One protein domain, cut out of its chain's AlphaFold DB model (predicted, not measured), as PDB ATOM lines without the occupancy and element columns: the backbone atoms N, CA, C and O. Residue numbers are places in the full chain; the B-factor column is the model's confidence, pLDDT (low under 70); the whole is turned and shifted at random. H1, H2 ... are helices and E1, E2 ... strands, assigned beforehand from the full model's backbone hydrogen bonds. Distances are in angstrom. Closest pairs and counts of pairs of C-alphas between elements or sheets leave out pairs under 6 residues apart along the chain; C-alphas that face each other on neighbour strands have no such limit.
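This is residues 818 to 849 and 943 to 951 of the 951 residues of the protein "Hypothetical protein" of Phaeomonas parva (UniProt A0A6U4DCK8). There is little regular structure here: a loose, flat strip with a small two-stranded antiparallel ribbon, E1 and E2, in its middle. A loop, residues 818 to 831, folds back beyond one end of the ribbon, the one-turn helix H1 lies beyond the other, and residues 844 to 849 stick out. The 41 printed residues hold E1, H1 and E2 in that order, class mixed, with 12 residues in named elements; the radius of gyration of the C-alphas is 13.0 A and the spans are 41 by 25 by 13 A.

Look at E1, residues 832 to 835, and E2, residues 943 to 946: they are antiparallel at 149 degrees, with N 833 and O 945 2.9 A apart, within hydrogen-bond range. A tight link joins E1 to H1, residues 839 to 842, too short for an O i to N i+4 pair; its one O i to N i+3 pair is within range. The closest C-alphas of H1 and E2, Pro 839 and Phe 943, are 6.3 A apart.

Find C-alpha 832 at (126.266, 119.386, 151.149); E1 runs 9.8 A from there. H1 spans 5.4 A. E2 runs 10.2 A to C-alpha 946 at (127.301, 121.132, 146.974).

The farthest C-alphas, Ala 823 and Glu 849, are 43.3 A apart. Residues 850 to 942 are not printed; C-alphas 849 and 943 are 26.4 A apart across this cut. Residues 849 and 951 have pLDDT under 70.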
ATOM      1  N   THR A 818     121.857 114.528 141.685       86.19
ATOM      2  CA  THR A 818     121.460 114.462 143.091       86.19
ATOM      3  C   THR A 818     121.060 115.867 143.538       86.19
ATOM      4  O   THR A 818     121.878 116.788 143.510       86.19
ATOM      5  N   ALA A 819     119.798 116.034 143.938       85.19
ATOM      6  CA  ALA A 819     119.241 117.303 144.399       85.19
ATOM      7  C   ALA A 819     118.583 117.120 145.768       85.19
ATOM      8  O   ALA A 819     117.742 116.242 145.948       85.19
ATOM      9  N   GLY A 820     118.969 117.955 146.731       86.00
ATOM     10  CA  GLY A 820     118.257 118.100 147.995       86.00
ATOM     11  C   GLY A 820     117.233 119.222 147.881       86.00
ATOM     12  O   GLY A 820     117.587 120.327 147.469       86.00
ATOM     13  N   LEU A 821     115.984 118.957 148.263       86.06
ATOM     14  CA  LEU A 821     114.897 119.937 148.310       86.06
ATOM     15  C   LEU A 821     114.416 120.107 149.754       86.06
ATOM     16  O   LEU A 821     114.432 119.157 150.538       86.06
ATOM     17  N   ASN A 822     114.001 121.320 150.117       86.50
ATOM     18  CA  ASN A 822     113.340 121.571 151.398       86.50
ATOM     19  C   ASN A 822     111.818 121.305 151.312       86.50
ATOM     20  O   ASN A 822     111.287 120.988 150.250       86.50
ATOM     21  N   ALA A 823     111.097 121.477 152.426       82.00
ATOM     22  CA  ALA A 823     109.639 121.290 152.490       82.00
ATOM     23  C   ALA A 823     108.827 122.245 151.585       82.00
ATOM     24  O   ALA A 823     107.637 122.027 151.350       82.00
ATOM     25  N   ASP A 824     109.457 123.307 151.081       79.81
ATOM     26  CA  ASP A 824     108.876 124.281 150.155       79.81
ATOM     27  C   ASP A 824     109.296 124.043 148.701       79.81
ATOM     28  O   ASP A 824     109.080 124.914 147.866       79.81
ATOM     29  N   LEU A 825     109.906 122.887 148.404       80.56
ATOM     30  CA  LEU A 825     110.419 122.523 147.077       80.56
ATOM     31  C   LEU A 825     111.470 123.511 146.535       80.56
ATOM     32  O   LEU A 825     111.691 123.619 145.334       80.56
ATOM     33  N   LYS A 826     112.168 124.218 147.429       84.19
ATOM     34  CA  LYS A 826     113.278 125.121 147.106       84.19
ATOM     35  C   LYS A 826     114.618 124.458 147.394       84.19
ATOM     36  O   LYS A 826     114.737 123.603 148.273       84.19
ATOM     37  N   LEU A 827     115.643 124.912 146.681       82.06
ATOM     38  CA  LEU A 827     117.020 124.453 146.835       82.06
ATOM     39  C   LEU A 827     117.680 125.107 148.065       82.06
ATOM     40  O   LEU A 827     117.907 126.320 148.068       82.06
ATOM     41  N   PRO A 828     118.015 124.349 149.125       83.19
ATOM     42  CA  PRO A 828     118.800 124.864 150.237       83.19
ATOM     43  C   PRO A 828     120.243 125.157 149.804       83.19
ATOM     44  O   PRO A 828     120.909 124.317 149.201       83.19
ATOM     45  N   THR A 829     120.750 126.334 150.180       74.00
ATOM     46  CA  THR A 829     122.111 126.805 149.855       74.00
ATOM     47  C   THR A 829     123.203 126.229 150.761       74.00
ATOM     48  O   THR A 829     124.361 126.178 150.367       74.00
ATOM     49  N   LYS A 830     122.855 125.772 151.973       74.69
ATOM     50  CA  LYS A 830     123.783 125.160 152.951       74.69
ATOM     51  C   LYS A 830     123.666 123.630 153.011       74.69
ATOM     52  O   LYS A 830     123.890 123.038 154.063       74.69
ATOM     53  N   PHE A 831     123.254 122.995 151.917       80.12
ATOM     54  CA  PHE A 831     123.182 121.538 151.820       80.12
ATOM     55  C   PHE A 831     124.423 121.005 151.107       80.12
ATOM     56  O   PHE A 831     124.773 121.480 150.028       80.12
ATOM     57  N   SER A 832     125.086 120.027 151.719       81.81
ATOM     58  CA  SER A 832     126.266 119.386 151.149       81.81
ATOM     59  C   SER A 832     126.259 117.894 151.444       81.81
ATOM     60  O   SER A 832     125.870 117.486 152.541       81.81
ATOM     61  N   VAL A 833     126.694 117.095 150.476       83.31
ATOM     62  CA  VAL A 833     126.751 115.634 150.568       83.31
ATOM     63  C   VAL A 833     128.213 115.213 150.624       83.31
ATOM     64  O   VAL A 833     129.025 115.686 149.833       83.31
ATOM     65  N   THR A 834     128.560 114.332 151.559       84.88
ATOM     66  CA  THR A 834     129.916 113.770 151.645       84.88
ATOM     67  C   THR A 834     129.941 112.420 150.938       84.88
ATOM     68  O   THR A 834     129.216 111.508 151.330       84.88
ATOM     69  N   CYS A 835     130.761 112.296 149.896       83.50
ATOM     70  CA  CYS A 835     131.003 111.042 149.192       83.50
ATOM     71  C   CYS A 835     132.218 110.336 149.805       83.50
ATOM     72  O   CYS A 835     133.277 110.943 149.954       83.50
ATOM     73  N   ALA A 836     132.073 109.055 150.150       86.19
ATOM     74  CA  ALA A 836     133.114 108.235 150.781       86.19
ATOM     75  C   ALA A 836     134.067 107.560 149.770       86.19
ATOM     76  O   ALA A 836     134.577 106.470 150.023       86.19
ATOM     77  N   ALA A 837     134.263 108.172 148.604       83.38
ATOM     78  CA  ALA A 837     135.075 107.636 147.520       83.38
ATOM     79  C   ALA A 837     136.063 108.688 146.996       83.38
ATOM     80  O   ALA A 837     135.966 109.873 147.322       83.38
ATOM     81  N   LYS A 838     137.043 108.248 146.197       84.75
ATOM     82  CA  LYS A 838     138.118 109.123 145.709       84.75
ATOM     83  C   LYS A 838     137.577 110.142 144.695       84.75
ATOM     84  O   LYS A 838     136.871 109.733 143.772       84.75
ATOM     85  N   PRO A 839     137.958 111.432 144.769       82.50
ATOM     86  CA  PRO A 839     137.506 112.454 143.820       82.50
ATOM     87  C   PRO A 839     137.826 112.118 142.359       82.50
ATOM     88  O   PRO A 839     137.050 112.437 141.462       82.50
ATOM     89  N   SER A 840     138.953 111.446 142.111       83.06
ATOM     90  CA  SER A 840     139.392 111.039 140.773       83.06
ATOM     91  C   SER A 840     138.412 110.102 140.071       83.06
ATOM     92  O   SER A 840     138.324 110.146 138.847       83.06
ATOM     93  N   GLN A 841     137.628 109.317 140.820       80.44
ATOM     94  CA  GLN A 841     136.588 108.444 140.267       80.44
ATOM     95  C   GLN A 841     135.384 109.228 139.730       80.44
ATOM     96  O   GLN A 841     134.742 108.761 138.799       80.44
ATOM     97  N   PHE A 842     135.134 110.440 140.227       80.19
ATOM     98  CA  PHE A 842     133.990 111.272 139.828       80.19
ATOM     99  C   PHE A 842     134.399 112.493 138.991       80.19
ATOM    100  O   PHE A 842     133.547 113.223 138.493       80.19
ATOM    101  N   ALA A 843     135.703 112.725 138.814       79.69
ATOM    102  CA  ALA A 843     136.211 113.856 138.052       79.69
ATOM    103  C   ALA A 843     135.846 113.754 136.562       79.69
ATOM    104  O   ALA A 843     136.015 112.704 135.926       79.69
ATOM    105  N   TYR A 844     135.416 114.879 135.985       83.38
ATOM    106  CA  TYR A 844     135.233 114.985 134.541       83.38
ATOM    107  C   TYR A 844     136.576 114.858 133.802       83.38
ATOM    108  O   TYR A 844     137.619 115.294 134.306       83.38
ATOM    109  N   PRO A 845     136.579 114.302 132.576       80.25
ATOM    110  CA  PRO A 845     137.764 114.297 131.729       80.25
ATOM    111  C   PRO A 845     138.312 115.714 131.511       80.25
ATOM    112  O   PRO A 845     137.569 116.634 131.167       80.25
ATOM    113  N   LYS A 846     139.629 115.901 131.643       79.44
ATOM    114  CA  LYS A 846     140.256 117.221 131.461       79.44
ATOM    115  C   LYS A 846     139.950 117.791 130.066       79.44
ATOM    116  O   LYS A 846     140.111 117.096 129.058       79.44
ATOM    117  N   LYS A 847     139.525 119.058 130.006       78.94
ATOM    118  CA  LYS A 847     139.298 119.790 128.746       78.94
ATOM    119  C   LYS A 847     140.600 119.916 127.957       78.94
ATOM    120  O   LYS A 847     141.676 120.054 128.539       78.94
ATOM    121  N   LYS A 848     140.520 119.868 126.626       73.88
ATOM    122  CA  LYS A 848     141.690 120.095 125.770       73.88
ATOM    123  C   LYS A 848     142.004 121.588 125.716       73.88
ATOM    124  O   LYS A 848     141.149 122.389 125.363       73.88
ATOM    125  N   GLU A 849     143.254 121.957 125.979       64.19
ATOM    126  CA  GLU A 849     143.707 123.338 125.797       64.19
ATOM    127  C   GLU A 849     143.717 123.733 124.307       64.19
ATOM    128  O   GLU A 849     144.147 122.964 123.432       64.19
ATOM    129  N   PHE A 943     135.197 113.328 149.541       80.38
ATOM    130  CA  PHE A 943     134.997 114.720 149.131       80.38
ATOM    131  C   PHE A 943     133.571 115.193 149.397       80.38
ATOM    132  O   PHE A 943     132.639 114.395 149.508       80.38
ATOM    133  N   THR A 944     133.409 116.508 149.509       76.31
ATOM    134  CA  THR A 944     132.118 117.153 149.750       76.31
ATOM    135  C   THR A 944     131.617 117.798 148.464       76.31
ATOM    136  O   THR A 944     132.350 118.531 147.803       76.31
ATOM    137  N   LEU A 945     130.359 117.537 148.126       74.19
ATOM    138  CA  LEU A 945     129.654 118.132 146.998       74.19
ATOM    139  C   LEU A 945     128.591 119.108 147.496       74.19
ATOM    140  O   LEU A 945     127.925 118.846 148.499       74.19
ATOM    141  N   GLY A 946     128.426 120.219 146.779       74.06
ATOM    142  CA  GLY A 946     127.301 121.132 146.974       74.06
ATOM    143  C   GLY A 946     125.975 120.525 146.503       74.06
ATOM    144  O   GLY A 946     125.937 119.439 145.923       74.06
ATOM    145  N   ASN A 947     124.876 121.234 146.759       75.62
ATOM    146  CA  ASN A 947     123.572 120.882 146.199       75.62
ATOM    147  C   ASN A 947     123.597 120.997 144.657       75.62
ATOM    148  O   ASN A 947     124.330 121.834 144.139       75.62
ATOM    149  N   LEU A 948     122.803 120.181 143.951       76.00
ATOM    150  CA  LEU A 948     122.809 120.045 142.480       76.00
ATOM    151  C   LEU A 948     124.140 119.547 141.900       76.00
ATOM    152  O   LEU A 948     124.757 120.185 141.050       76.00
ATOM    153  N   ALA A 949     124.571 118.364 142.331       74.19
ATOM    154  CA  ALA A 949     125.789 117.737 141.829       74.19
ATOM    155  C   ALA A 949     125.518 116.393 141.144       74.19
ATOM    156  O   ALA A 949     124.545 115.690 141.444       74.19
ATOM    157  N   ARG A 950     126.425 116.026 140.234       79.06
ATOM    158  CA  ARG A 950     126.517 114.675 139.678       79.06
ATOM    159  C   ARG A 950     127.262 113.774 140.665       79.06
ATOM    160  O   ARG A 950     128.328 114.153 141.149       79.06
ATOM    161  N   LEU A 951     126.698 112.597 140.924       63.44
ATOM    162  CA  LEU A 951     127.305 111.485 141.657       63.44
ATOM    163  C   LEU A 951     127.179 110.218 140.825       63.44
ATOM    164  O   LEU A 951     126.108 110.051 140.191       63.44
TER     165      LEU A 951